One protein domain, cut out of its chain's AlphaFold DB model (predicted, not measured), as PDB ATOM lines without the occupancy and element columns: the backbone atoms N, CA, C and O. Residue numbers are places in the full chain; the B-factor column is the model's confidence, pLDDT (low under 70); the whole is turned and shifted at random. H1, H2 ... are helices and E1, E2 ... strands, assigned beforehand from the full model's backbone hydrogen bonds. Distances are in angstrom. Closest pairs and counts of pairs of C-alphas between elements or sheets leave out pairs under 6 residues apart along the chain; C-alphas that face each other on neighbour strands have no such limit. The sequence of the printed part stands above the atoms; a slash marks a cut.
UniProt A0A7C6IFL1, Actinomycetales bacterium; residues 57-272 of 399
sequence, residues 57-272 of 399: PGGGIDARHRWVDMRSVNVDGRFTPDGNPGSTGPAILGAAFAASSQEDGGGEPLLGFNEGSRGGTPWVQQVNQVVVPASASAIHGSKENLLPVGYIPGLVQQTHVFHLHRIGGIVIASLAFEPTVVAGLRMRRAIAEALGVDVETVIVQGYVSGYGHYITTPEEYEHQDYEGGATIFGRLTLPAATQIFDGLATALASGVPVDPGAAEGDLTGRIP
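AT A GLANCE: This is residues 57 to 272 of the 399 residues of a protein of Actinomycetales bacterium (UniProt A0A7C6IFL1). A four-stranded sheet forms a wall with two long helices, H4 and H7, side by side over one face and no named helix over the other. Beyond one end of this slab lies a looser group of short elements, H1, H2, H3, E2, H5 and H6, joined partly by long loops, and residues 255 to 272 make a tail. The printed part has 216 residues, with seven named helices and five named strands in the order E1 H1 H2 H3 E2 E3 E4 H4 E5 H5 H6 H7. The mixed sheet runs E1 E3 E4 E5; the class is mixed, helices and strands, with under half of the residues in named elements. The whole is compact, with a radius of gyration of the C-alphas of 17.9 A and spans of 57 by 40 by 35 A.

HOW THE PARTS SIT: Edge strand E1, residues 61 to 69, is antiparallel to E3, residues 159 to 167; N 64 and O 164 are within hydrogen-bond range at 2.9 A. H1, residues 95 to 98, touches H6, residues 226 to 230; the closest C-alphas are those of Phe 97 and Gly 229, 4.7 A apart. H2, residues 122 to 131, and H3, residues 134 to 140, meet only through their link. E2, residues 145 to 147, pairs with no named strand, but residues 93 to 94 pair with it, antiparallel. E3 and E4, residues 170 to 175, form a hairpin, with N 165 and O 172 at 2.9 A. E4, H4 of residues 181 to 195 and E5 of residues 202 to 205 make a strand-helix-strand unit, two parallel neighbour strands with a helix between, whose crossover is right-handed; N 203 and O 171 are 2.8 A apart. H5, residues 218 to 223, and H6 touch only at the corner, with C-alphas 221 and 228 closest at 4.3 A. H7, residues 237 to 254, is on the same face of the sheet as H4, in two layers, helices on one face of a sheet; their heights over the sheet are 8.8 A and 8.4 A. H4 and H7 touch at a shallow tilt of 24 degrees, the same way, with the C-alphas of Met 187 and Thr 242 closest at 5.1 A. Every O i to N i+4 pair is within hydrogen-bond range in H3, H4, H6 and H7; H2 has 3 of 6, H5 has 1 of 2, and H1 is too short for one.

IN THESE COORDINATES: E1 begins at C-alpha 61 (378.076, 257.068, 307.719) and measures 27.0 A; E3 measures 26.0 A. H4 measures 21.2 A, and H7, 25.9 A, ends at C-alpha 254 (368.592, 266.193, 300.901).

THE WHOLE: The C-alphas farthest apart, of Gly 59 and Gln 126, are 57.9 A apart. The printed part has no cut. The links E1 to H1, H1 to H2, E2 to E3 and E5 to H5 are long. Confidence is under 70 at residues 57 to 59, 99 to 131 and 270 to 272.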
ATOM      1  N   PRO A  57     388.259 255.404 299.932       56.53
ATOM      2  CA  PRO A  57     388.157 256.858 300.001       56.53
ATOM      3  C   PRO A  57     386.810 257.336 300.588       56.53
ATOM      4  O   PRO A  57     385.763 256.717 300.393       56.53
ATOM      5  N   GLY A  58     386.828 258.499 301.250       60.41
ATOM      6  CA  GLY A  58     385.634 259.212 301.734       60.41
ATOM      7  C   GLY A  58     385.388 259.105 303.245       60.41
ATOM      8  O   GLY A  58     385.960 258.261 303.924       60.41
ATOM      9  N   GLY A  59     384.542 259.990 303.785       69.31
ATOM     10  CA  GLY A  59     384.163 260.011 305.204       69.31
ATOM     11  C   GLY A  59     382.647 260.090 305.397       69.31
ATOM     12  O   GLY A  59     381.938 260.565 304.513       69.31
ATOM     13  N   GLY A  60     382.169 259.643 306.562       78.38
ATOM     14  CA  GLY A  60     380.760 259.702 306.970       78.38
ATOM     15  C   GLY A  60     380.012 258.371 306.854       78.38
ATOM     16  O   GLY A  60     380.317 257.541 305.999       78.38
ATOM     17  N   ILE A  61     379.034 258.178 307.739       87.94
ATOM     18  CA  ILE A  61     378.076 257.068 307.719       87.94
ATOM     19  C   ILE A  61     376.686 257.692 307.831       87.94
ATOM     20  O   ILE A  61     376.444 258.461 308.762       87.94
ATOM     21  N   ASP A  62     375.798 257.386 306.891       91.75
ATOM     22  CA  ASP A  62     374.389 257.795 306.943       91.75
ATOM     23  C   ASP A  62     373.499 256.666 306.404       91.75
ATOM     24  O   ASP A  62     373.948 255.829 305.618       91.75
ATOM     25  N   ALA A  63     372.244 256.613 306.840       93.88
ATOM     26  CA  ALA A  63     371.314 255.563 306.454       93.88
ATOM     27  C   ALA A  63     369.871 256.065 306.356       93.88
ATOM     28  O   ALA A  63     369.404 256.882 307.156       93.88
ATOM     29  N   ARG A  64     369.125 255.518 305.397       96.06
ATOM     30  CA  ARG A  64     367.663 255.611 305.323       96.06
ATOM     31  C   ARG A  64     367.093 254.204 305.229       96.06
ATOM     32  O   ARG A  64     367.711 253.321 304.643       96.06
ATOM     33  N   HIS A  65     365.915 253.993 305.795       95.94
ATOM     34  CA  HIS A  65     365.182 252.751 305.600       95.94
ATOM     35  C   HIS A  65     363.686 253.016 305.589       95.94
ATOM     36  O   HIS A  65     363.228 254.038 306.106       95.94
ATOM     37  N   ARG A  66     362.935 252.081 305.013       96.69
ATOM     38  CA  ARG A  66     361.478 252.102 305.047       96.69
ATOM     39  C   ARG A  66     360.911 250.697 304.917       96.69
ATOM     40  O   ARG A  66     361.303 249.956 304.018       96.69
ATOM     41  N   TRP A  67     359.963 250.368 305.780       97.25
ATOM     42  CA  TRP A  67     359.056 249.245 305.599       97.25
ATOM     43  C   TRP A  67     357.976 249.617 304.592       97.25
ATOM     44  O   TRP A  67     357.315 250.652 304.720       97.25
ATOM     45  N   VAL A  68     357.803 248.771 303.583       97.31
ATOM     46  CA  VAL A  68     356.858 248.990 302.495       97.31
ATOM     47  C   VAL A  68     355.964 247.774 302.349       97.31
ATOM     48  O   VAL A  68     356.440 246.654 302.171       97.31
ATOM     49  N   ASP A  69     354.657 248.016 302.413       97.12
ATOM     50  CA  ASP A  69     353.641 247.030 302.074       97.12
ATOM     51  C   ASP A  69     353.607 246.843 300.553       97.12
ATOM     52  O   ASP A  69     353.032 247.650 299.817       97.12
ATOM     53  N   MET A  70     354.233 245.766 300.080       97.56
ATOM     54  CA  MET A  70     354.373 245.473 298.657       97.56
ATOM     55  C   MET A  70     353.060 245.018 298.009       97.56
ATOM     56  O   MET A  70     353.014 244.876 296.792       97.56
ATOM     57  N   ARG A  71     351.961 244.857 298.761       94.69
ATOM     58  CA  ARG A  71     350.650 244.460 298.212       94.69
ATOM     59  C   ARG A  71     349.965 245.557 297.409       94.69
ATOM     60  O   ARG A  71     349.002 245.269 296.706       94.69
ATOM     61  N   SER A  72     350.365 246.812 297.607       94.81
ATOM     62  CA  SER A  72     349.597 247.971 297.132       94.81
ATOM     63  C   SER A  72     350.454 249.208 296.851       94.81
ATOM     64  O   SER A  72     349.994 250.343 296.987       94.81
ATOM     65  N   VAL A  73     351.712 249.017 296.445       97.56
ATOM     66  CA  VAL A  73     352.576 250.139 296.067       97.56
ATOM     67  C   VAL A  73     352.042 250.744 294.779       97.56
ATOM     68  O   VAL A  73     352.055 250.092 293.739       97.56
ATOM     69  N   ASN A  74     351.606 252.000 294.841       97.81
ATOM     70  CA  ASN A  74     351.319 252.790 293.649       97.81
ATOM     71  C   ASN A  74     352.642 253.179 292.985       97.81
ATOM     72  O   ASN A  74     353.496 253.816 293.609       97.81
ATOM     73  N   VAL A  75     352.802 252.798 291.725       97.25
ATOM     74  CA  VAL A  75     353.996 253.054 290.924       97.25
ATOM     75  C   VAL A  75     353.698 254.197 289.965       97.25
ATOM     76  O   VAL A  75     352.771 254.122 289.160       97.25
ATOM     77  N   ASP A  76     354.477 255.263 290.073       97.31
ATOM     78  CA  ASP A  76     354.428 256.415 289.189       97.31
ATOM     79  C   ASP A  76     354.909 256.035 287.782       97.31
ATOM     80  O   ASP A  76     355.858 255.263 287.618       97.31
ATOM     81  N   GLY A  77     354.265 256.608 286.764       95.44
ATOM     82  CA  GLY A  77     354.549 256.306 285.363       95.44
ATOM     83  C   GLY A  77     356.002 256.550 284.945       95.44
ATOM     84  O   GLY A  77     356.484 255.926 284.009       95.44
ATOM     85  N   ARG A  78     356.752 257.395 285.665       96.12
ATOM     86  CA  ARG A  78     358.187 257.611 285.407       96.12
ATOM     87  C   ARG A  78     359.037 256.352 285.597       96.12
ATOM     88  O   ARG A  78     360.107 256.267 285.004       96.12
ATOM     89  N   PHE A  79     358.584 255.401 286.416       95.75
ATOM     90  CA  PHE A  79     359.302 254.150 286.687       95.75
ATOM     91  C   PHE A  79     358.742 252.958 285.902       95.75
ATOM     92  O   PHE A  79     359.331 251.874 285.939       95.75
ATOM     93  N   THR A  80     357.612 253.122 285.209       95.25
ATOM     94  CA  THR A  80     356.985 252.051 284.432       95.25
ATOM     95  C   THR A  80     357.471 252.068 282.980       95.25
ATOM     96  O   THR A  80     357.795 253.123 282.435       95.25
ATOM     97  N   PRO A  81     357.542 250.901 282.315       89.56
ATOM     98  CA  PRO A  81     358.058 250.817 280.947       89.56
ATOM     99  C   PRO A  81     357.170 251.526 279.912       89.56
ATOM    100  O   PRO A  81     357.655 251.897 278.847       89.56
ATOM    101  N   ASP A  82     355.878 251.695 280.197       92.25
ATOM    102  CA  ASP A  82     354.890 252.298 279.297       92.25
ATOM    103  C   ASP A  82     354.548 253.755 279.647       92.25
ATOM    104  O   ASP A  82     353.733 254.372 278.958       92.25
ATOM    105  N   GLY A  83     355.156 254.314 280.698       94.44
ATOM    106  CA  GLY A  83     354.895 255.678 281.154       94.44
ATOM    107  C   GLY A  83     353.583 255.849 281.925       94.44
ATOM    108  O   GLY A  83     353.282 256.961 282.364       94.44
ATOM    109  N   ASN A  84     352.787 254.788 282.094       95.75
ATOM    110  CA  ASN A  84     351.499 254.855 282.780       95.75
ATOM    111  C   ASN A  84     351.646 254.447 284.248       95.75
ATOM    112  O   ASN A  84     352.370 253.494 284.545       95.75
ATOM    113  N   PRO A  85     350.951 255.117 285.182       96.50
ATOM    114  CA  PRO A  85     350.948 254.682 286.569       96.50
ATOM    115  C   PRO A  85     350.293 253.303 286.709       96.50
ATOM    116  O   PRO A  85     349.366 252.955 285.976       96.50
ATOM    117  N   GLY A  86     350.742 252.538 287.698       95.88
ATOM    118  CA  GLY A  86     350.211 251.211 288.005       95.88
ATOM    119  C   GLY A  86     350.376 250.870 289.480       95.88
ATOM    120  O   GLY A  86     350.630 251.749 290.303       95.88
ATOM    121  N   SER A  87     350.241 249.594 289.830       96.94
ATOM    122  CA  SER A  87     350.488 249.142 291.196       96.94
ATOM    123  C   SER A  87     351.062 247.732 291.257       96.94
ATOM    124  O   SER A  87     350.928 246.948 290.317       96.94
ATOM    125  N   THR A  88     351.673 247.404 292.392       97.75
ATOM    126  CA  THR A  88     351.885 246.011 292.803       97.75
ATOM    127  C   THR A  88     350.590 245.405 293.362       97.75
ATOM    128  O   THR A  88     349.573 246.098 293.488       97.75
ATOM    129  N   GLY A  89     350.606 244.102 293.656       95.62
ATOM    130  CA  GLY A  89     349.456 243.349 294.171       95.62
ATOM    131  C   GLY A  89     349.853 242.327 295.237       95.62
ATOM    132  O   GLY A  89     351.046 242.103 295.435       95.62
ATOM    133  N   PRO A  90     348.886 241.703 295.938       95.44
ATOM    134  CA  PRO A  90     349.168 240.622 296.882       95.44
ATOM    135  C   PRO A  90     349.964 239.481 296.247       95.44
ATOM    136  O   PRO A  90     349.781 239.175 295.074       95.44
ATOM    137  N   ALA A  91     350.816 238.830 297.037       95.12
ATOM    138  CA  ALA A  91     351.765 237.844 296.532       95.12
ATOM    139  C   ALA A  91     351.096 236.644 295.823       95.12
ATOM    140  O   ALA A  91     350.236 235.969 296.398       95.12
ATOM    141  N   ILE A  92     351.548 236.325 294.605       94.00
ATOM    142  CA  ILE A  92     351.171 235.106 293.868       94.00
ATOM    143  C   ILE A  92     352.408 234.491 293.199       94.00
ATOM    144  O   ILE A  92     353.072 235.139 292.381       94.00
ATOM    145  N   LEU A  93     352.675 233.218 293.502       91.19
ATOM    146  CA  LEU A  93     353.671 232.401 292.798       91.19
ATOM    147  C   LEU A  93     353.048 231.809 291.530       91.19
ATOM    148  O   LEU A  93     351.916 231.313 291.560       91.19
ATOM    149  N   GLY A  94     353.779 231.895 290.421       88.56
ATOM    150  CA  GLY A  94     353.335 231.394 289.121       88.56
ATOM    151  C   GLY A  94     353.634 229.909 288.901       88.56
ATOM    152  O   GLY A  94     354.411 229.306 289.634       88.56
ATOM    153  N   ALA A  95     353.067 229.320 287.851       84.25
ATOM    154  CA  ALA A  95     353.349 227.943 287.446       84.25
ATOM    155  C   ALA A  95     354.841 227.714 287.148       84.25
ATOM    156  O   ALA A  95     355.393 226.693 287.545       84.25
ATOM    157  N   ALA A  96     355.508 228.701 286.541       80.44
ATOM    158  CA  ALA A  96     356.943 228.655 286.268       80.44
ATOM    159  C   ALA A  96     357.801 228.537 287.541       80.44
ATOM    160  O   ALA A  96     358.850 227.909 287.508       80.44
ATOM    161  N   PHE A  97     357.331 229.046 288.687       77.94
ATOM    162  CA  PHE A  97     358.004 228.810 289.968       77.94
ATOM    163  C   PHE A  97     357.941 227.328 290.374       77.94
ATOM    164  O   PHE A  97     358.928 226.774 290.845       77.94
ATOM    165  N   ALA A  98     356.804 226.657 290.162       72.00
ATOM    166  CA  ALA A  98     356.653 225.236 290.487       72.00
ATOM    167  C   ALA A  98     357.425 224.305 289.534       72.00
ATOM    168  O   ALA A  98     357.690 223.157 289.887       72.00
ATOM    169  N   ALA A  99     357.822 224.801 288.358       63.31
ATOM    170  CA  ALA A  99     358.757 224.110 287.472       63.31
ATOM    171  C   ALA A  99     360.202 224.081 288.026       63.31
ATOM    172  O   ALA A  99     360.993 223.261 287.552       63.31
ATOM    173  N   SER A 100     360.493 224.893 289.063       63.22
ATOM    174  CA  SER A 100     361.816 225.144 289.662       63.22
ATOM    175  C   SER A 100     362.849 225.670 288.658       63.22
ATOM    176  O   SER A 100     362.609 225.660 287.455       63.22
ATOM    177  N   SER A 101     364.005 226.125 289.145       55.22
ATOM    178  CA  SER A 101     365.154 226.391 288.276       55.22
ATOM    179  C   SER A 101     365.725 225.055 287.798       55.22
ATOM    180  O   SER A 101     366.161 224.224 288.604       55.22
ATOM    181  N   GLN A 102     365.736 224.824 286.485       57.31
ATOM    182  CA  GLN A 102     366.472 223.697 285.897       57.31
ATOM    183  C   GLN A 102     367.999 223.896 285.956       57.31
ATOM    184  O   GLN A 102     368.736 222.953 285.670       57.31
ATOM    185  N   GLU A 103     368.474 225.089 286.328       52.28
ATOM    186  CA  GLU A 103     369.897 225.394 286.512       52.28
ATOM    187  C   GLU A 103     370.410 224.967 287.905       52.28
ATOM    188  O   GLU A 103     371.579 224.609 288.012       52.28
ATOM    189  N   ASP A 104     369.537 224.896 288.929       49.94
ATOM    190  CA  ASP A 104     369.945 224.734 290.342       49.94
ATOM    191  C   ASP A 104     369.196 223.654 291.156       49.94
ATOM    192  O   ASP A 104     369.464 223.486 292.348       49.94
ATOM    193  N   GLY A 105     368.253 222.896 290.579       47.47
ATOM    194  CA  GLY A 105     367.627 221.807 291.350       47.47
ATOM    195  C   GLY A 105     366.445 221.055 290.745       47.47
ATOM    196  O   GLY A 105     366.069 220.025 291.297       47.47
ATOM    197  N   GLY A 106     365.880 221.507 289.622       50.22
ATOM    198  CA  GLY A 106     364.757 220.840 288.951       50.22
ATOM    199  C   GLY A 106     363.445 220.858 289.760       50.22
ATOM    200  O   GLY A 106     363.428 220.915 290.987       50.22
ATOM    201  N   GLY A 107     362.301 220.909 289.075       52.88
ATOM    202  CA  GLY A 107     360.973 220.841 289.706       52.88
ATOM    203  C   GLY A 107     360.537 219.401 289.949       52.88
ATOM    204  O   GLY A 107     361.132 218.484 289.391       52.88
ATOM    205  N   GLU A 108     359.477 219.188 290.739       54.56
ATOM    206  CA  GLU A 108     358.919 217.848 290.988       54.56
ATOM    207  C   GLU A 108     358.431 217.213 289.665       54.56
ATOM    208  O   GLU A 108     357.379 217.615 289.144       54.56
ATOM    209  N   PRO A 109     359.143 216.215 289.097       52.19
ATOM    210  CA  PRO A 109     358.875 215.728 287.741       52.19
ATOM    211  C   PRO A 109     357.491 215.084 287.594       52.19
ATOM    212  O   PRO A 109     356.916 215.079 286.504       52.19
ATOM    213  N   LEU A 110     356.927 214.569 288.694       46.22
ATOM    214  CA  LEU A 110     355.591 213.970 288.736       46.22
ATOM    215  C   LEU A 110     354.451 214.968 288.489       46.22
ATOM    216  O   LEU A 110     353.346 214.540 288.154       46.22
ATOM    217  N   LEU A 111     354.692 216.276 288.638       49.50
ATOM    218  CA  LEU A 111     353.653 217.298 288.482       49.50
ATOM    219  C   LEU A 111     353.547 217.853 287.051       49.50
ATOM    220  O   LEU A 111     352.564 218.521 286.731       49.50
ATOM    221  N   GLY A 112     354.511 217.540 286.174       54.50
ATOM    222  CA  GLY A 112     354.448 217.873 284.745       54.50
ATOM    223  C   GLY A 112     354.431 219.376 284.430       54.50
ATOM    224  O   GLY A 112     353.828 219.772 283.431       54.50
ATOM    225  N   PHE A 113     355.043 220.206 285.280       60.22
ATOM    226  CA  PHE A 113     355.192 221.647 285.053       60.22
ATOM    227  C   PHE A 113     356.334 221.953 284.072       60.22
ATOM    228  O   PHE A 113     357.355 221.269 284.074       60.22
ATOM    229  N   ASN A 114     356.173 223.007 283.266       56.66
ATOM    230  CA  ASN A 114     357.206 223.522 282.361       56.66
ATOM    231  C   ASN A 114     357.455 225.016 282.615       56.66
ATOM    232  O   ASN A 114     356.508 225.762 282.878       56.66
ATOM    233  N   GLU A 115     358.708 225.451 282.469       54.78
ATOM    234  CA  GLU A 115     359.076 226.872 282.390       54.78
ATOM    235  C   GLU A 115     358.409 227.562 281.179       54.78
ATOM    236  O   GLU A 115     358.078 226.913 280.174       54.78
ATOM    237  N   GLY A 116     358.219 228.887 281.256       54.19
ATOM    238  CA  GLY A 116     357.545 229.687 280.226       54.19
ATOM    239  C   GLY A 116     358.185 229.572 278.841       54.19
ATOM    240  O   GLY A 116     357.474 229.368 277.851       54.19
ATOM    241  N   SER A 117     359.521 229.553 278.776       54.88
ATOM    242  CA  SER A 117     360.299 229.332 277.545       54.88
ATOM    243  C   SER A 117     359.963 228.026 276.797       54.88
ATOM    244  O   SER A 117     360.277 227.889 275.611       54.88
ATOM    245  N   ARG A 118     359.286 227.070 277.453       50.91
ATOM    246  CA  ARG A 118     358.903 225.755 276.905       50.91
ATOM    247  C   ARG A 118     357.393 225.553 276.737       50.91
ATOM    248  O   ARG A 118     356.956 224.429 276.497       50.91
ATOM    249  N   GLY A 119     356.600 226.624 276.795       54.78
ATOM    250  CA  GLY A 119     355.173 226.597 276.440       54.78
ATOM    251  C   GLY A 119     354.187 226.475 277.607       54.78
ATOM    252  O   GLY A 119     353.003 226.251 277.350       54.78
ATOM    253  N   GLY A 120     354.642 226.651 278.855       58.41
ATOM    254  CA  GLY A 120     353.777 226.763 280.041       58.41
ATOM    255  C   GLY A 120     353.004 225.486 280.409       58.41
ATOM    256  O   GLY A 120     353.307 224.391 279.922       58.41
ATOM    257  N   THR A 121     352.005 225.607 281.301       60.56
ATOM    258  CA  THR A 121     351.233 224.457 281.819       60.56
ATOM    259  C   THR A 121     349.724 224.604 281.531       60.56
ATOM    260  O   THR A 121     348.992 225.225 282.307       60.56
ATOM    261  N   PRO A 122     349.192 223.977 280.457       58.12
ATOM    262  CA  PRO A 122     347.844 224.253 279.937       58.12
ATOM    263  C   PRO A 122     346.672 224.098 280.923       58.12
ATOM    264  O   PRO A 122     345.663 224.789 280.797       58.12
ATOM    265  N   TRP A 123     346.767 223.195 281.903       54.28
ATOM    266  CA  TRP A 123     345.685 222.960 282.865       54.28
ATOM    267  C   TRP A 123     345.659 223.993 284.007       54.28
ATOM    268  O   TRP A 123     344.584 224.299 284.526       54.28
ATOM    269  N   VAL A 124     346.800 224.596 284.367       57.84
ATOM    270  CA  VAL A 124     346.877 225.648 285.403       57.84
ATOM    271  C   VAL A 124     346.133 226.903 284.948       57.84
ATOM    272  O   VAL A 124     345.382 227.510 285.716       57.84
ATOM    273  N   GLN A 125     346.250 227.236 283.660       58.91
ATOM    274  CA  GLN A 125     345.539 228.352 283.033       58.91
ATOM    275  C   GLN A 125     344.013 228.271 283.231       58.91
ATOM    276  O   GLN A 125     343.354 229.299 283.397       58.91
ATOM    277  N   GLN A 126     343.448 227.058 283.258       54.91
ATOM    278  CA  GLN A 126     342.007 226.824 283.409       54.91
ATOM    279  C   GLN A 126     341.539 226.971 284.868       54.91
ATOM    280  O   GLN A 126     340.457 227.502 285.113       54.91
ATOM    281  N   VAL A 127     342.361 226.569 285.847       55.72
ATOM    282  CA  VAL A 127     342.050 226.687 287.288       55.72
ATOM    283  C   VAL A 127     342.088 228.147 287.762       55.72
ATOM    284  O   VAL A 127     341.251 228.568 288.566       55.72
ATOM    285  N   ASN A 128     342.996 228.956 287.210       56.59
ATOM    286  CA  ASN A 128     343.136 230.374 287.557       56.59
ATOM    287  C   ASN A 128     341.881 231.216 287.360       56.59
ATOM    288  O   ASN A 128     341.654 232.155 288.121       56.59
ATOM    289  N   GLN A 129     341.058 230.875 286.368       54.94
ATOM    290  CA  GLN A 129     339.835 231.619 286.061       54.94
ATOM    291  C   GLN A 129     338.778 231.524 287.174       54.94
ATOM    292  O   GLN A 129     337.842 232.319 287.192       54.94
ATOM    293  N   VAL A 130     338.921 230.566 288.096       56.19
ATOM    294  CA  VAL A 130     337.942 230.283 289.155       56.19
ATOM    295  C   VAL A 130     338.440 230.715 290.541       56.19
ATOM    296  O   VAL A 130     337.624 231.061 291.394       56.19
ATOM    297  N   VAL A 131     339.757 230.713 290.780       66.31
ATOM    298  CA  VAL A 131     340.341 230.838 292.133       66.31
ATOM    299  C   VAL A 131     340.964 232.213 292.409       66.31
ATOM    300  O   VAL A 131     340.972 232.658 293.557       66.31
ATOM    301  N   VAL A 132     341.455 232.920 291.385       72.56
ATOM    302  CA  VAL A 132     342.156 234.206 291.550       72.56
ATOM    303  C   VAL A 132     341.247 235.371 291.131       72.56
ATOM    304  O   VAL A 132     340.705 235.345 290.024       72.56
ATOM    305  N   PRO A 133     341.068 236.420 291.964       77.25
ATOM    306  CA  PRO A 133     340.250 237.574 291.592       77.25
ATOM    307  C   PRO A 133     340.737 238.235 290.295       77.25
ATOM    308  O   PRO A 133     341.936 238.433 290.110       77.25
ATOM    309  N   ALA A 134     339.814 238.664 289.428       78.25
ATOM    310  CA  ALA A 134     340.159 239.290 288.143       78.25
ATOM    311  C   ALA A 134     341.063 240.530 288.287       78.25
ATOM    312  O   ALA A 134     341.936 240.762 287.454       78.25
ATOM    313  N   SER A 135     340.894 241.304 289.365       81.31
ATOM    314  CA  SER A 135     341.757 242.445 289.691       81.31
ATOM    315  C   SER A 135     343.198 242.034 290.003       81.31
ATOM    316  O   SER A 135     344.125 242.740 289.622       81.31
ATOM    317  N   ALA A 136     343.398 240.884 290.648       83.12
ATOM    318  CA  ALA A 136     344.719 240.336 290.933       83.12
ATOM    319  C   ALA A 136     345.377 239.807 289.655       83.12
ATOM    320  O   ALA A 136     346.528 240.122 289.369       83.12
ATOM    321  N   SER A 137     344.615 239.092 288.822       84.12
ATOM    322  CA  SER A 137     345.092 238.636 287.513       84.12
ATOM    323  C   SER A 137     345.524 239.801 286.615       84.12
ATOM    324  O   SER A 137     346.527 239.684 285.921       84.12
ATOM    325  N   ALA A 138     344.845 240.953 286.672       87.81
ATOM    326  CA  ALA A 138     345.243 242.144 285.918       87.81
ATOM    327  C   ALA A 138     346.596 242.729 286.371       87.81
ATOM    328  O   ALA A 138     347.379 243.164 285.530       87.81
ATOM    329  N   ILE A 139     346.893 242.707 287.675       92.12
ATOM    330  CA  ILE A 139     348.188 243.154 288.221       92.12
ATOM    331  C   ILE A 139     349.315 242.184 287.831       92.12
ATOM    332  O   ILE A 139     350.436 242.594 287.524       92.12
ATOM    333  N   HIS A 140     349.015 240.885 287.834       94.06
ATOM    334  CA  HIS A 140     349.982 239.830 287.541       94.06
ATOM    335  C   HIS A 140     350.193 239.580 286.041       94.06
ATOM    336  O   HIS A 140     351.213 239.002 285.672       94.06
ATOM    337  N   GLY A 141     349.294 240.056 285.177       91.44
ATOM    338  CA  GLY A 141     349.485 240.084 283.728       91.44
ATOM    339  C   GLY A 141     349.726 238.698 283.125       91.44
ATOM    340  O   GLY A 141     348.880 237.816 283.234       91.44
ATOM    341  N   SER A 142     350.880 238.519 282.478       90.69
ATOM    342  CA  SER A 142     351.291 237.292 281.777       90.69
ATOM    343  C   SER A 142     351.558 236.083 282.673       90.69
ATOM    344  O   SER A 142     351.699 234.973 282.163       90.69
ATOM    345  N   LYS A 143     351.602 236.256 283.997       92.56
ATOM    346  CA  LYS A 143     351.823 235.146 284.923       92.56
ATOM    347  C   LYS A 143     350.653 234.169 284.923       92.56
ATOM    348  O   LYS A 143     349.521 234.511 285.269       92.56
ATOM    349  N   GLU A 144     350.969 232.904 284.667       89.19
ATOM    350  CA  GLU A 144     350.104 231.788 285.030       89.19
ATOM    351  C   GLU A 144     350.101 231.652 286.552       89.19
ATOM    352  O   GLU A 144     350.952 230.981 287.128       89.19
ATOM    353  N   ASN A 145     349.173 232.331 287.218       87.25
ATOM    354  CA  ASN A 145     349.018 232.264 288.670       87.25
ATOM    355  C   ASN A 145     348.889 230.792 289.132       87.25
ATOM    356  O   ASN A 145     348.323 229.963 288.431       87.25
ATOM    357  N   LEU A 146     349.460 230.411 290.270       84.81
ATOM    358  CA  LEU A 146     349.320 229.035 290.768       84.81
ATOM    359  C   LEU A 146     349.023 229.034 292.261       84.81
ATOM    360  O   LEU A 146     348.030 228.453 292.692       84.81
ATOM    361  N   LEU A 147     349.852 229.724 293.045       84.94
ATOM    362  CA  LEU A 147     349.714 229.773 294.498       84.94
ATOM    363  C   LEU A 147     349.460 231.223 294.938       84.94
ATOM    364  O   LEU A 147     350.417 231.997 295.047       84.94
ATOM    365  N   PRO A 148     348.198 231.625 295.194       87.81
ATOM    366  CA  PRO A 148     347.845 232.971 295.655       87.81
ATOM    367  C   PRO A 148     348.145 233.153 297.153       87.81
ATOM    368  O   PRO A 148     347.268 233.450 297.964       87.81
ATOM    369  N   VAL A 149     349.403 232.937 297.536       84.44
ATOM    370  CA  VAL A 149     349.856 232.848 298.931       84.44
ATOM    371  C   VAL A 149     349.635 234.135 299.730       84.44
ATOM    372  O   VAL A 149     349.358 234.070 300.923       84.44
ATOM    373  N   GLY A 150     349.652 235.299 299.077       87.69
ATOM    374  CA  GLY A 150     349.420 236.601 299.703       87.69
ATOM    375  C   GLY A 150     347.985 236.833 300.187       87.69
ATOM    376  O   GLY A 150     347.734 237.765 300.954       87.69
ATOM    377  N   TYR A 151     347.043 235.977 299.788       85.38
ATOM    378  CA  TYR A 151     345.659 236.001 300.268       85.38
ATOM    379  C   TYR A 151     345.448 235.167 301.536       85.38
ATOM    380  O   TYR A 151     344.371 235.221 302.130       85.38
ATOM    381  N   ILE A 152     346.464 234.415 301.970       78.69
ATOM    382  CA  ILE A 152     346.440 233.620 303.196       78.69
ATOM    383  C   ILE A 152     347.312 234.342 304.236       78.69
ATOM    384  O   ILE A 152     348.534 234.395 304.079       78.69
ATOM    385  N   PRO A 153     346.719 234.921 305.298       75.75
ATOM    386  CA  PRO A 153     347.475 235.675 306.293       75.75
ATOM    387  C   PRO A 153     348.618 234.860 306.909       75.75
ATOM    388  O   PRO A 153     348.397 233.763 307.419       75.75
ATOM    389  N   GLY A 154     349.829 235.421 306.891       74.25
ATOM    390  CA  GLY A 154     351.020 234.821 307.499       74.25
ATOM    391  C   GLY A 154     351.674 233.692 306.699       74.25
ATOM    392  O   GLY A 154     352.635 233.111 307.189       74.25
ATOM    393  N   LEU A 155     351.186 233.375 305.492       79.94
ATOM    394  CA  LEU A 155     351.793 232.337 304.653       79.94
ATOM    395  C   LEU A 155     353.069 232.816 303.945       79.94
ATOM    396  O   LEU A 155     353.987 232.032 303.738       79.94
ATOM    397  N   VAL A 156     353.126 234.100 303.590       87.81
ATOM    398  CA  VAL A 156     354.314 234.756 303.040       87.81
ATOM    399  C   VAL A 156     354.403 236.175 303.589       87.81
ATOM    400  O   VAL A 156     353.373 236.804 303.846       87.81
ATOM    401  N   GLN A 157     355.626 236.669 303.760       92.38
ATOM    402  CA  GLN A 157     355.868 238.070 304.076       92.38
ATOM    403  C   GLN A 157     355.464 238.936 302.872       92.38
ATOM    404  O   GLN A 157     355.789 238.622 301.730       92.38
ATOM    405  N   GLN A 158     354.720 240.007 303.120       94.31
ATOM    406  CA  GLN A 158     354.261 240.966 302.120       94.31
ATOM    407  C   GLN A 158     354.686 242.404 302.425       94.31
ATOM    408  O   GLN A 158     354.625 243.262 301.542       94.31
ATOM    409  N   THR A 159     355.133 242.686 303.653       97.12
ATOM    410  CA  THR A 159     355.746 243.974 304.009       97.12
ATOM    411  C   THR A 159     357.244 243.793 304.203       97.12
ATOM    412  O   THR A 159     357.680 243.087 305.113       97.12
ATOM    413  N   HIS A 160     358.042 244.450 303.363       97.44
ATOM    414  CA  HIS A 160     359.497 244.292 303.336       97.44
ATOM    415  C   HIS A 160     360.205 245.608 303.641       97.44
ATOM    416  O   HIS A 160     359.713 246.687 303.307       97.44
ATOM    417  N   VAL A 161     361.373 245.516 304.272       96.88
ATOM    418  CA  VAL A 161     362.227 246.672 304.533       96.88
ATOM    419  C   VAL A 161     363.202 246.891 303.377       96.88
ATOM    420  O   VAL A 161     363.817 245.953 302.870       96.88
ATOM    421  N   PHE A 162     363.340 248.149 302.975       98.12
ATOM    422  CA  PHE A 162     364.343 248.622 302.027       98.12
ATOM    423  C   PHE A 162     365.309 249.528 302.779       98.12
ATOM    424  O   PHE A 162     364.868 250.466 303.449       98.12
ATOM    425  N   HIS A 163     366.611 249.265 302.670       97.25
ATOM    426  CA  HIS A 163     367.646 250.073 303.311       97.25
ATOM    427  C   HIS A 163     368.566 250.713 302.283       97.25
ATOM    428  O   HIS A 163     368.993 250.064 301.335       97.25
ATOM    429  N   LEU A 164     368.952 251.959 302.528       97.12
ATOM    430  CA  LEU A 164     370.007 252.640 301.798       97.12
ATOM    431  C   LEU A 164     371.055 253.122 302.798       97.12
ATOM    432  O   LEU A 164     370.794 254.036 303.579       97.12
ATOM    433  N   HIS A 165     372.229 252.501 302.777       95.00
ATOM    434  CA  HIS A 165     373.354 252.849 303.638       95.00
ATOM    435  C   HIS A 165     374.439 253.531 302.815       95.00
ATOM    436  O   HIS A 165     374.817 253.030 301.761       95.00
ATOM    437  N   ARG A 166     374.989 254.635 303.311       91.62
ATOM    438  CA  ARG A 166     376.204 255.246 302.774       91.62
ATOM    439  C   ARG A 166     377.334 255.063 303.768       91.62
ATOM    440  O   ARG A 166     377.208 255.462 304.924       91.62
ATOM    441  N   ILE A 167     378.439 254.489 303.303       88.94
ATOM    442  CA  ILE A 167     379.654 254.277 304.091       88.94
ATOM    443  C   ILE A 167     380.810 254.890 303.301       88.94
ATOM    444  O   ILE A 167     381.305 254.308 302.338       88.94
ATOM    445  N   GLY A 168     381.210 256.107 303.666       85.38
ATOM    446  CA  GLY A 168     382.191 256.875 302.903       85.38
ATOM    447  C   GLY A 168     381.758 257.069 301.444       85.38
ATOM    448  O   GLY A 168     380.736 257.704 301.160       85.38
ATOM    449  N   GLY A 169     382.570 256.553 300.519       84.69
ATOM    450  CA  GLY A 169     382.331 256.633 299.080       84.69
ATOM    451  C   GLY A 169     381.321 255.629 298.516       84.69
ATOM    452  O   GLY A 169     380.895 255.835 297.387       84.69
ATOM    453  N   ILE A 170     380.931 254.586 299.257       88.50
ATOM    454  CA  ILE A 170     380.030 253.535 298.754       88.50
ATOM    455  C   ILE A 170     378.599 253.697 299.269       88.50
ATOM    456  O   ILE A 170     378.366 254.192 300.377       88.50
ATOM    457  N   VAL A 171     377.644 253.234 298.465       92.69
ATOM    458  CA  VAL A 171     376.213 253.208 298.773       92.69
ATOM    459  C   VAL A 171     375.708 251.778 298.622       92.69
ATOM    460  O   VAL A 171     375.884 251.164 297.577       92.69
ATOM    461  N   ILE A 172     375.067 251.242 299.655       96.25
ATOM    462  CA  ILE A 172     374.536 249.880 299.686       96.25
ATOM    463  C   ILE A 172     373.014 249.957 299.786       96.25
ATOM    464  O   ILE A 172     372.466 250.414 300.793       96.25
ATOM    465  N   ALA A 173     372.345 249.506 298.733       97.81
ATOM    466  CA  ALA A 173     370.905 249.344 298.639       97.81
ATOM    467  C   ALA A 173     370.544 247.902 299.002       97.81
ATOM    468  O   ALA A 173     370.800 246.976 298.233       97.81
ATOM    469  N   SER A 174     369.992 247.694 300.192       98.00
ATOM    470  CA  SER A 174     369.666 246.366 300.708       98.00
ATOM    471  C   SER A 174     368.169 246.098 300.660       98.00
ATOM    472  O   SER A 174     367.368 246.967 301.018       98.00
ATOM    473  N   LEU A 175     367.799 244.888 300.248       98.12
ATOM    474  CA  LEU A 175     366.412 244.448 300.143       98.12
ATOM    475  C   LEU A 175     366.268 242.939 300.377       98.12
ATOM    476  O   LEU A 175     367.206 242.167 300.190       98.12
ATOM    477  N   ALA A 176     365.053 242.527 300.728       97.38
ATOM    478  CA  ALA A 176     364.675 241.142 301.019       97.38
ATOM    479  C   ALA A 176     364.555 240.233 299.780       97.38
ATOM    480  O   ALA A 176     364.040 239.130 299.881       97.38
ATOM    481  N   PHE A 177     364.951 240.693 298.599       98.19
ATOM    482  CA  PHE A 177     364.632 240.040 297.330       98.19
ATOM    483  C   PHE A 177     365.877 239.516 296.618       98.19
ATOM    484  O   PHE A 177     367.003 239.816 297.025       98.19
ATOM    485  N   GLU A 178     365.647 238.808 295.513       97.69
ATOM    486  CA  GLU A 178     366.645 238.294 294.573       97.69
ATOM    487  C   GLU A 178     366.521 239.017 293.222       97.69
ATOM    488  O   GLU A 178     365.778 238.580 292.338       97.69
ATOM    489  N   PRO A 179     367.174 240.178 293.039       97.50
ATOM    490  CA  PRO A 179     367.131 240.877 291.764       97.50
ATOM    491  C   PRO A 179     367.909 240.111 290.697       97.50
ATOM    492  O   PRO A 179     369.057 239.725 290.921       97.50
ATOM    493  N   THR A 180     367.339 239.991 289.499       97.75
ATOM    494  CA  THR A 180     368.118 239.621 288.312       97.75
ATOM    495  C   THR A 180     369.206 240.660 288.034       97.75
ATOM    496  O   THR A 180     369.173 241.791 288.530       97.75
ATOM    497  N   VAL A 181     370.169 240.308 287.178       95.25
ATOM    498  CA  VAL A 181     371.270 241.206 286.792       95.25
ATOM    499  C   VAL A 181     370.753 242.565 286.306       95.25
ATOM    500  O   VAL A 181     371.218 243.615 286.754       95.25
ATOM    501  N   VAL A 182     369.770 242.569 285.400       97.44
ATOM    502  CA  VAL A 182     369.261 243.818 284.818       97.44
ATOM    503  C   VAL A 182     368.372 244.568 285.814       97.44
ATOM    504  O   VAL A 182     368.407 245.802 285.843       97.44
ATOM    505  N   ALA A 183     367.637 243.861 286.676       98.12
ATOM    506  CA  ALA A 183     366.895 244.472 287.774       98.12
ATOM    507  C   ALA A 183     367.825 245.213 288.751       98.12
ATOM    508  O   ALA A 183     367.604 246.393 289.042       98.12
ATOM    509  N   GLY A 184     368.909 244.562 289.184       96.81
ATOM    510  CA  GLY A 184     369.958 245.162 290.009       96.81
ATOM    511  C   GLY A 184     370.569 246.403 289.358       96.81
ATOM    512  O   GLY A 184     370.626 247.467 289.976       96.81
ATOM    513  N   LEU A 185     370.943 246.311 288.078       95.38
ATOM    514  CA  LEU A 185     371.513 247.431 287.323       95.38
ATOM    515  C   LEU A 185     370.569 248.642 287.236       95.38
ATOM    516  O   LEU A 185     371.018 249.782 287.384       95.38
ATOM    517  N   ARG A 186     369.269 248.426 286.995       98.19
ATOM    518  CA  ARG A 186     368.279 249.519 286.922       98.19
ATOM    519  C   ARG A 186     368.132 250.238 288.265       98.19
ATOM    520  O   ARG A 186     368.120 251.466 288.280       98.19
ATOM    521  N   MET A 187     368.123 249.498 289.377       98.44
ATOM    522  CA  MET A 187     368.130 250.097 290.719       98.44
ATOM    523  C   MET A 187     369.424 250.876 290.993       98.44
ATOM    524  O   MET A 187     369.348 252.026 291.426       98.44
ATOM    525  N   ARG A 188     370.603 250.306 290.682       97.56
ATOM    526  CA  ARG A 188     371.906 250.990 290.843       97.56
ATOM    527  C   ARG A 188     371.917 252.339 290.121       97.56
ATOM    528  O   ARG A 188     372.320 253.336 290.710       97.56
ATOM    529  N   ARG A 189     371.437 252.383 288.872       97.44
ATOM    530  CA  ARG A 189     371.381 253.610 288.059       97.44
ATOM    531  C   ARG A 189     370.466 254.678 288.654       97.44
ATOM    532  O   ARG A 189     370.904 255.815 288.768       97.44
ATOM    533  N   ALA A 190     369.250 254.311 289.063       97.88
ATOM    534  CA  ALA A 190     368.309 255.259 289.664       97.88
ATOM    535  C   ALA A 190     368.868 255.877 290.957       97.88
ATOM    536  O   ALA A 190     368.818 257.086 291.157       97.88
ATOM    537  N   ILE A 191     369.482 255.054 291.812       98.19
ATOM    538  CA  ILE A 191     370.123 255.517 293.050       98.19
ATOM    539  C   ILE A 191     371.321 256.421 292.749       98.19
ATOM    540  O   ILE A 191     371.476 257.465 293.381       98.19
ATOM    541  N   ALA A 192     372.173 256.023 291.800       93.88
ATOM    542  CA  ALA A 192     373.350 256.790 291.409       93.88
ATOM    543  C   ALA A 192     372.967 258.179 290.878       93.88
ATOM    544  O   ALA A 192     373.563 259.176 291.284       93.88
ATOM    545  N   GLU A 193     371.931 258.243 290.038       97.12
ATOM    546  CA  GLU A 193     371.365 259.488 289.519       97.12
ATOM    547  C   GLU A 193     370.826 260.376 290.648       97.12
ATOM    548  O   GLU A 193     371.233 261.533 290.759       97.12
ATOM    549  N   ALA A 194     369.994 259.826 291.538       96.69
ATOM    550  CA  ALA A 194     369.406 260.569 292.653       96.69
ATOM    551  C   ALA A 194     370.453 261.115 293.646       96.69
ATOM    552  O   ALA A 194     370.255 262.177 294.240       96.69
ATOM    553  N   LEU A 195     371.574 260.411 293.831       94.62
ATOM    554  CA  LEU A 195     372.667 260.832 294.716       94.62
ATOM    555  C   LEU A 195     373.749 261.669 294.020       94.62
ATOM    556  O   LEU A 195     374.590 262.250 294.710       94.62
ATOM    557  N   GLY A 196     373.768 261.711 292.685       93.75
ATOM    558  CA  GLY A 196     374.854 262.312 291.911       93.75
ATOM    559  C   GLY A 196     376.204 261.616 292.121       93.75
ATOM    560  O   GLY A 196     377.229 262.291 292.235       93.75
ATOM    561  N   VAL A 197     376.213 260.282 292.222       89.06
ATOM    562  CA  VAL A 197     377.427 259.461 292.404       89.06
ATOM    563  C   VAL A 197     377.667 258.549 291.205       89.06
ATOM    564  O   VAL A 197     376.791 258.356 290.366       89.06
ATOM    565  N   ASP A 198     378.864 257.971 291.125       88.06
ATOM    566  CA  ASP A 198     379.158 256.945 290.128       88.06
ATOM    567  C   ASP A 198     378.364 255.663 290.437       88.06
ATOM    568  O   ASP A 198     378.317 255.210 291.585       88.06
ATOM    569  N   VAL A 199     377.757 255.060 289.415       87.75
ATOM    570  CA  VAL A 199     377.013 253.798 289.533       87.75
ATOM    571  C   VAL A 199     377.887 252.654 290.053       87.75
ATOM    572  O   VAL A 199     377.378 251.755 290.726       87.75
ATOM    573  N   GLU A 200     379.204 252.709 289.835       84.75
ATOM    574  CA  GLU A 200     380.157 251.726 290.370       84.75
ATOM    575  C   GLU A 200     380.326 251.793 291.889       84.75
ATOM    576  O   GLU A 200     380.801 250.847 292.513       84.75
ATOM    577  N   THR A 201     379.879 252.880 292.516       86.00
ATOM    578  CA  THR A 201     379.873 253.009 293.981       86.00
ATOM    579  C   THR A 201     378.579 252.516 294.624       86.00
ATOM    580  O   THR A 201     378.506 252.427 295.853       86.00
ATOM    581  N   VAL A 202     377.561 252.192 293.817       91.19
ATOM    582  CA  VAL A 202     376.255 251.722 294.284       91.19
ATOM    583  C   VAL A 202     376.174 250.207 294.166       91.19
ATOM    584  O   VAL A 202     376.274 249.654 293.074       91.19
ATOM    585  N   ILE A 203     375.923 249.542 295.286       94.56
ATOM    586  CA  ILE A 203     375.798 248.090 295.407       94.56
ATOM    587  C   ILE A 203     374.342 247.756 295.722       94.56
ATOM    588  O   ILE A 203     373.748 248.368 296.607       94.56
ATOM    589  N   VAL A 204     373.773 246.765 295.035       95.75
ATOM    590  CA  VAL A 204     372.474 246.179 295.395       95.75
ATOM    591  C   VAL A 204     372.726 244.849 296.099       95.75
ATOM    592  O   VAL A 204     373.281 243.929 295.506       95.75
ATOM    593  N   GLN A 205     372.327 244.759 297.366       96.12
ATOM    594  CA  GLN A 205     372.493 243.583 298.217       96.12
ATOM    595  C   GLN A 205     371.124 242.937 298.478       96.12
ATOM    596  O   GLN A 205     370.338 243.440 299.284       96.12
ATOM    597  N   GLY A 206     370.855 241.820 297.800       96.12
ATOM    598  CA  GLY A 206     369.694 240.965 298.067       96.12
ATOM    599  C   GLY A 206     369.824 240.154 299.361       96.12
ATOM    600  O   GLY A 206     370.850 240.218 300.044       96.12
ATOM    601  N   TYR A 207     368.795 239.363 299.676       95.62
ATOM    602  CA  TYR A 207     368.734 238.487 300.860       95.62
ATOM    603  C   TYR A 207     368.914 239.213 302.212       95.62
ATOM    604  O   TYR A 207     369.518 238.675 303.140       95.62
ATOM    605  N   VAL A 208     368.415 240.449 302.345       95.50
ATOM    606  CA  VAL A 208     368.545 241.237 303.587       95.50
ATOM    607  C   VAL A 208     367.212 241.385 304.308       95.50
ATOM    608  O   VAL A 208     366.239 241.874 303.742       95.50
ATOM    609  N   SER A 209     367.198 241.028 305.597       93.00
ATOM    610  CA  SER A 209     366.105 241.310 306.547       93.00
ATOM    611  C   SER A 209     364.732 240.710 306.199       93.00
ATOM    612  O   SER A 209     363.721 241.096 306.783       93.00
ATOM    613  N   GLY A 210     364.691 239.751 305.276       93.31
ATOM    614  CA  GLY A 210     363.507 239.002 304.869       93.31
ATOM    615  C   GLY A 210     363.772 238.224 303.582       93.31
ATOM    616  O   GLY A 210     364.883 238.262 303.052       93.31
ATOM    617  N   TYR A 211     362.736 237.559 303.069       95.00
ATOM    618  CA  TYR A 211     362.783 236.869 301.781       95.00
ATOM    619  C   TYR A 211     361.482 237.090 300.999       95.00
ATOM    620  O   TYR A 211     360.426 236.580 301.367       95.00
ATOM    621  N   GLY A 212     361.554 237.902 299.946       95.19
ATOM    622  CA  GLY A 212     360.444 238.281 299.068       95.19
ATOM    623  C   GLY A 212     360.480 237.594 297.702       95.19
ATOM    624  O   GLY A 212     359.823 238.071 296.782       95.19
ATOM    625  N   HIS A 213     361.242 236.501 297.565       96.25
ATOM    626  CA  HIS A 213     361.545 235.842 296.290       96.25
ATOM    627  C   HIS A 213     362.226 236.801 295.287       96.25
ATOM    628  O   HIS A 213     363.005 237.678 295.673       96.25
ATOM    629  N   TYR A 214     361.952 236.637 293.993       97.94
ATOM    630  CA  TYR A 214     362.692 237.278 292.915       97.94
ATOM    631  C   TYR A 214     362.165 238.669 292.561       97.94
ATOM    632  O   TYR A 214     360.995 239.004 292.766       97.94
ATOM    633  N   ILE A 215     363.051 239.479 291.983       98.44
ATOM    634  CA  ILE A 215     362.697 240.696 291.253       98.44
ATOM    635  C   ILE A 215     363.276 240.593 289.848       98.44
ATOM    636  O   ILE A 215     364.483 240.736 289.648       98.44
ATOM    637  N   THR A 216     362.400 240.420 288.867       98.50
ATOM    638  CA  THR A 216     362.736 240.551 287.448       98.50
ATOM    639  C   THR A 216     362.414 241.946 286.921       98.50
ATOM    640  O   THR A 216     361.615 242.702 287.486       98.50
ATOM    641  N   THR A 217     363.036 242.312 285.803       98.50
ATOM    642  CA  THR A 217     362.554 243.434 284.990       98.50
ATOM    643  C   THR A 217     361.161 243.136 284.427       98.50
ATOM    644  O   THR A 217     360.833 241.968 284.232       98.50
ATOM    645  N   PRO A 218     360.329 244.151 284.114       97.81
ATOM    646  CA  PRO A 218     359.055 243.919 283.434       97.81
ATOM    647  C   PRO A 218     359.192 243.093 282.149       97.81
ATOM    648  O   PRO A 218     358.286 242.346 281.814       97.81
ATOM    649  N   GLU A 219     360.311 243.218 281.437       97.12
ATOM    650  CA  GLU A 219     360.603 242.492 280.202       97.12
ATOM    651  C   GLU A 219     360.950 241.018 280.451       97.12
ATOM    652  O   GLU A 219     360.414 240.147 279.774       97.12
ATOM    653  N   GLU A 220     361.797 240.733 281.443       97.25
ATOM    654  CA  GLU A 220     362.072 239.363 281.909       97.25
ATOM    655  C   GLU A 220     360.802 238.719 282.491       97.25
ATOM    656  O   GLU A 220     360.522 237.547 282.248       97.25
ATOM    657  N   TYR A 221     359.984 239.497 283.210       97.44
ATOM    658  CA  TYR A 221     358.713 239.046 283.767       97.44
ATOM    659  C   TYR A 221     357.769 238.523 282.685       97.44
ATOM    660  O   TYR A 221     357.139 237.495 282.903       97.44
ATOM    661  N   GLU A 222     357.674 239.181 281.524       95.12
ATOM    662  CA  GLU A 222     356.794 238.715 280.439       95.12
ATOM    663  C   GLU A 222     357.160 237.327 279.910       95.12
ATOM    664  O   GLU A 222     356.292 236.631 279.386       95.12
ATOM    665  N   HIS A 223     358.422 236.914 280.042       93.12
ATOM    666  CA  HIS A 223     358.852 235.593 279.594       93.12
ATOM    667  C   HIS A 223     358.364 234.471 280.521       93.12
ATOM    668  O   HIS A 223     358.152 233.350 280.063       93.12
ATOM    669  N   GLN A 224     358.148 234.780 281.808       91.88
ATOM    670  CA  GLN A 224     357.744 233.816 282.837       91.88
ATOM    671  C   GLN A 224     358.639 232.561 282.874       91.88
ATOM    672  O   GLN A 224     358.150 231.437 282.990       91.88
ATOM    673  N   ASP A 225     359.960 232.756 282.833       90.00
ATOM    674  CA  ASP A 225     360.903 231.774 283.387       90.00
ATOM    675  C   ASP A 225     360.762 231.714 284.922       90.00
ATOM    676  O   ASP A 225     359.908 232.402 285.505       90.00
ATOM    677  N   TYR A 226     361.560 230.875 285.592       88.88
ATOM    678  CA  TYR A 226     361.455 230.634 287.035       88.88
ATOM    679  C   TYR A 226     361.374 231.939 287.847       88.88
ATOM    680  O   TYR A 226     360.437 232.131 288.629       88.88
ATOM    681  N   GLU A 227     362.272 232.889 287.586       94.25
ATOM    682  CA  GLU A 227     362.352 234.175 288.286       94.25
ATOM    683  C   GLU A 227     361.125 235.052 288.006       94.25
ATOM    684  O   GLU A 227     360.635 235.762 288.890       94.25
ATOM    685  N   GLY A 228     360.572 234.984 286.791       95.50
ATOM    686  CA  GLY A 228     359.330 235.669 286.427       95.50
ATOM    687  C   GLY A 228     358.125 235.093 287.177       95.50
ATOM    688  O   GLY A 228     357.300 235.844 287.715       95.50
ATOM    689  N   GLY A 229     358.060 233.763 287.295       92.94
ATOM    690  CA  GLY A 229     357.074 233.056 288.115       92.94
ATOM    691  C   GLY A 229     357.207 233.384 289.605       92.94
ATOM    692  O   GLY A 229     356.192 233.568 290.293       92.94
ATOM    693  N   ALA A 230     358.445 233.531 290.078       95.69
ATOM    694  CA  ALA A 230     358.815 233.840 291.455       95.69
ATOM    695  C   ALA A 230     358.822 235.347 291.789       95.69
ATOM    696  O   ALA A 230     359.018 235.713 292.942       95.69
ATOM    697  N   THR A 231     358.551 236.237 290.830       98.00
ATOM    698  CA  THR A 231     358.383 237.679 291.092       98.00
ATOM    699  C   THR A 231     356.984 237.944 291.641       98.00
ATOM    700  O   THR A 231     356.028 238.199 290.900       98.00
ATOM    701  N   ILE A 232     356.820 237.764 292.952       97.06
ATOM    702  CA  ILE A 232     355.513 237.503 293.571       97.06
ATOM    703  C   ILE A 232     354.558 238.693 293.643       97.06
ATOM    704  O   ILE A 232     353.364 238.443 293.725       97.06
ATOM    705  N   PHE A 233     355.011 239.946 293.567       98.06
ATOM    706  CA  PHE A 233     354.131 241.129 293.672       98.06
ATOM    707  C   PHE A 233     353.659 241.674 292.310       98.06
ATOM    708  O   PHE A 233     353.091 242.768 292.224       98.06
ATOM    709  N   GLY A 234     353.878 240.898 291.242       97.12
ATOM    710  CA  GLY A 234     353.436 241.192 289.880       97.12
ATOM    711  C   GLY A 234     354.487 241.903 289.025       97.12
ATOM    712  O   GLY A 234     355.615 242.162 289.455       97.12
ATOM    713  N   ARG A 235     354.105 242.245 287.791       97.25
ATOM    714  CA  ARG A 235     355.000 242.800 286.757       97.25
ATOM    715  C   ARG A 235     355.746 244.063 287.197       97.25
ATOM    716  O   ARG A 235     356.873 244.309 286.777       97.25
ATOM    717  N   LEU A 236     355.117 244.881 288.042       98.06
ATOM    718  CA  LEU A 236     355.661 246.168 288.485       98.06
ATOM    719  C   LEU A 236     356.494 246.081 289.775       98.06
ATOM    720  O   LEU A 236     356.792 247.116 290.369       98.06
ATOM    721  N   THR A 237     356.924 244.883 290.188       98.62
ATOM    722  CA  THR A 237     357.760 244.712 291.390       98.62
ATOM    723  C   THR A 237     359.088 245.478 291.288       98.62
ATOM    724  O   THR A 237     359.419 246.234 292.202       98.62
ATOM    725  N   LEU A 238     359.830 245.372 290.174       98.62
ATOM    726  CA  LEU A 238     361.059 246.160 289.978       98.62
ATOM    727  C   LEU A 238     360.795 247.676 289.897       98.62
ATOM    728  O   LEU A 238     361.490 248.423 290.588       98.62
ATOM    729  N   PRO A 239     359.836 248.168 289.085       98.62
ATOM    730  CA  PRO A 239     359.445 249.577 289.102       98.62
ATOM    731  C   PRO A 239     359.142 250.115 290.506       98.62
ATOM    732  O   PRO A 239     359.644 251.176 290.874       98.62
ATOM    733  N   ALA A 240     358.403 249.357 291.323       98.69
ATOM    734  CA  ALA A 240     358.126 249.712 292.711       98.69
ATOM    735  C   ALA A 240     359.408 249.796 293.554       98.69
ATOM    736  O   ALA A 240     359.637 250.811 294.210       98.69
ATOM    737  N   ALA A 241     360.273 248.777 293.503       98.50
ATOM    738  CA  ALA A 241     361.546 248.773 294.229       98.50
ATOM    739  C   ALA A 241     362.459 249.942 293.815       98.50
ATOM    740  O   ALA A 241     363.033 250.619 294.666       98.50
ATOM    741  N   THR A 242     362.534 250.230 292.513       98.62
ATOM    742  CA  THR A 242     363.316 251.346 291.959       98.62
ATOM    743  C   THR A 242     362.785 252.689 292.459       98.62
ATOM    744  O   THR A 242     363.565 253.509 292.931       98.62
ATOM    745  N   GLN A 243     361.462 252.885 292.442       98.56
ATOM    746  CA  GLN A 243     360.812 254.082 292.982       98.56
ATOM    747  C   GLN A 243     361.078 254.262 294.485       98.56
ATOM    748  O   GLN A 243     361.310 255.378 294.951       98.56
ATOM    749  N   ILE A 244     361.030 253.176 295.262       98.50
ATOM    750  CA  ILE A 244     361.306 253.215 296.703       98.50
ATOM    751  C   ILE A 244     362.751 253.665 296.942       98.50
ATOM    752  O   ILE A 244     362.982 254.574 297.740       98.50
ATOM    753  N   PHE A 245     363.714 253.073 296.232       98.56
ATOM    754  CA  PHE A 245     365.123 253.431 296.372       98.56
ATOM    755  C   PHE A 245     365.451 254.839 295.877       98.56
ATOM    756  O   PHE A 245     366.221 255.524 296.545       98.56
ATOM    757  N   ASP A 246     364.844 255.301 294.783       98.25
ATOM    758  CA  ASP A 246     364.935 256.695 294.325       98.25
ATOM    759  C   ASP A 246     364.472 257.675 295.417       98.25
ATOM    760  O   ASP A 246     365.167 258.642 295.743       98.25
ATOM    761  N   GLY A 247     363.348 257.372 296.077       97.88
ATOM    762  CA  GLY A 247     362.847 258.158 297.203       97.88
ATOM    763  C   GLY A 247     363.789 258.154 298.413       97.88
ATOM    764  O   GLY A 247     364.052 259.211 298.993       97.88
ATOM    765  N   LEU A 248     364.336 256.988 298.785       98.25
ATOM    766  CA  LEU A 248     365.323 256.874 299.869       98.25
ATOM    767  C   LEU A 248     366.615 257.636 299.542       98.25
ATOM    768  O   LEU A 248     367.153 258.323 300.412       98.25
ATOM    769  N   ALA A 249     367.090 257.546 298.301       97.62
ATOM    770  CA  ALA A 249     368.279 258.230 297.810       97.62
ATOM    771  C   ALA A 249     368.092 259.748 297.803       97.62
ATOM    772  O   ALA A 249     368.918 260.474 298.355       97.62
ATOM    773  N   THR A 250     366.961 260.229 297.293       97.25
ATOM    774  CA  THR A 250     366.601 261.652 297.317       97.25
ATOM    775  C   THR A 250     366.546 262.191 298.751       97.25
ATOM    776  O   THR A 250     367.064 263.274 299.038       97.25
ATOM    777  N   ALA A 251     365.964 261.434 299.688       96.75
ATOM    778  CA  ALA A 251     365.911 261.812 301.101       96.75
ATOM    779  C   ALA A 251     367.297 261.800 301.774       96.75
ATOM    780  O   ALA A 251     367.606 262.675 302.586       96.75
ATOM    781  N   LEU A 252     368.156 260.839 301.422       94.69
ATOM    782  CA  LEU A 252     369.548 260.795 301.871       94.69
ATOM    783  C   LEU A 252     370.317 262.033 301.372       94.69
ATOM    784  O   LEU A 252     370.919 262.736 302.180       94.69
ATOM    785  N   ALA A 253     370.238 262.343 300.073       93.12
ATOM    786  CA  ALA A 253     370.916 263.487 299.455       93.12
ATOM    787  C   ALA A 253     370.465 264.837 300.030       93.12
ATOM    788  O   ALA A 253     371.276 265.743 300.210       93.12
ATOM    789  N   SER A 254     369.175 264.967 300.344       94.38
ATOM    790  CA  SER A 254     368.592 266.193 300.901       94.38
ATOM    791  C   SER A 254     368.676 266.293 302.429       94.38
ATOM    792  O   SER A 254     368.281 267.314 302.990       94.38
ATOM    793  N   GLY A 255     369.181 265.262 303.121       92.25
ATOM    794  CA  GLY A 255     369.234 265.228 304.587       92.25
ATOM    795  C   GLY A 255     367.855 265.162 305.256       92.25
ATOM    796  O   GLY A 255     367.721 265.493 306.433       92.25
ATOM    797  N   VAL A 256     366.822 264.757 304.515       93.00
ATOM    798  CA  VAL A 256     365.438 264.698 304.993       93.00
ATOM    799  C   VAL A 256     365.165 263.320 305.613       93.00
ATOM    800  O   VAL A 256     365.567 262.294 305.047       93.00
ATOM    801  N   PRO A 257     364.505 263.254 306.786       91.06
ATOM    802  CA  PRO A 257     364.093 261.985 307.368       91.06
ATOM    803  C   PRO A 257     363.000 261.322 306.524       91.06
ATOM    804  O   PRO A 257     362.150 261.985 305.934       91.06
ATOM    805  N   VAL A 258     362.998 259.992 306.513       95.38
ATOM    806  CA  VAL A 258     361.958 259.179 305.872       95.38
ATOM    807  C   VAL A 258     361.082 258.583 306.967       95.38
ATOM    808  O   VAL A 258     361.603 258.146 307.992       95.38
ATOM    809  N   ASP A 259     359.766 258.565 306.755       94.25
ATOM    810  CA  ASP A 259     358.857 257.788 307.597       94.25
ATOM    811  C   ASP A 259     359.220 256.296 307.484       94.25
ATOM    812  O   ASP A 259     359.116 255.737 306.384       94.25
ATOM    813  N   PRO A 260     359.663 255.647 308.577       92.31
ATOM    814  CA  PRO A 260     360.136 254.271 308.527       92.31
ATOM    815  C   PRO A 260     359.021 253.271 308.211       92.31
ATOM    816  O   PRO A 260     359.330 252.136 307.850       92.31
ATOM    817  N   GLY A 261     357.743 253.654 308.321       94.00
ATOM    818  CA  GLY A 261     356.626 252.721 308.204       94.00
ATOM    819  C   GLY A 261     356.601 251.712 309.356       94.00
ATOM    820  O   GLY A 261     357.118 251.972 310.443       94.00
ATOM    821  N   ALA A 262     355.991 250.549 309.126       93.62
ATOM    822  CA  ALA A 262     355.877 249.489 310.123       93.62
ATOM    823  C   ALA A 262     356.189 248.119 309.517       93.62
ATOM    824  O   ALA A 262     355.825 247.851 308.374       93.62
ATOM    825  N   ALA A 263     356.836 247.259 310.304       92.25
ATOM    826  CA  ALA A 263     357.085 245.870 309.938       92.25
ATOM    827  C   ALA A 263     355.781 245.068 309.820       92.25
ATOM    828  O   ALA A 263     354.730 245.465 310.332       92.25
ATOM    829  N   GLU A 264     355.865 243.908 309.171       87.81
ATOM    830  CA  GLU A 264     354.769 242.945 309.195       87.81
ATOM    831  C   GLU A 264     354.535 242.389 310.605       87.81
ATOM    832  O   GLU A 264     355.398 242.459 311.482       87.81
ATOM    833  N   GLY A 265     353.340 241.845 310.833       81.31
ATOM    834  CA  GLY A 265     352.970 241.281 312.124       81.31
ATOM    835  C   GLY A 265     353.847 240.096 312.536       81.31
ATOM    836  O   GLY A 265     354.255 239.283 311.710       81.31
ATOM    837  N   ASP A 266     354.071 239.976 313.841       83.56
ATOM    838  CA  ASP A 266     354.825 238.880 314.445       83.56
ATOM    839  C   ASP A 266     354.025 237.562 314.426       83.56
ATOM    840  O   ASP A 266     352.877 237.492 314.887       83.56
ATOM    841  N   LEU A 267     354.643 236.507 313.888       75.75
ATOM    842  CA  LEU A 267     354.092 235.148 313.834       75.75
ATOM    843  C   LEU A 267     354.657 234.228 314.930       75.75
ATOM    844  O   LEU A 267     354.308 233.044 314.974       75.75
ATOM    845  N   THR A 268     355.498 234.745 315.829       75.69
ATOM    846  CA  THR A 268     356.066 233.992 316.952       75.69
ATOM    847  C   THR A 268     354.959 233.312 317.760       75.69
ATOM    848  O   THR A 268     353.944 233.912 318.117       75.69
ATOM    849  N   GLY A 269     355.127 232.011 318.008       70.94
ATOM    850  CA  GLY A 269     354.151 231.182 318.725       70.94
ATOM    851  C   GLY A 269     352.914 230.765 317.917       70.94
ATOM    852  O   GLY A 269     352.078 230.035 318.444       70.94
ATOM    853  N   ARG A 270     352.781 231.192 316.650       67.31
ATOM    854  CA  ARG A 270     351.687 230.776 315.749       67.31
ATOM    855  C   ARG A 270     352.107 229.710 314.741       67.31
ATOM    856  O   ARG A 270     351.249 228.991 314.238       67.31
ATOM    857  N   ILE A 271     353.404 229.613 314.449       68.00
ATOM    858  CA  ILE A 271     353.956 228.593 313.557       68.00
ATOM    859  C   ILE A 271     354.107 227.277 314.338       68.00
ATOM    860  O   ILE A 271     354.782 227.266 315.371       68.00
ATOM    861  N   PRO A 272     353.480 226.172 313.893       64.19
ATOM    862  CA  PRO A 272     353.632 224.882 314.553       64.19
ATOM    863  C   PRO A 272     355.068 224.368 314.412       64.19
ATOM    864  O   PRO A 272     355.722 224.580 313.391       64.19
TER     865      PRO A 272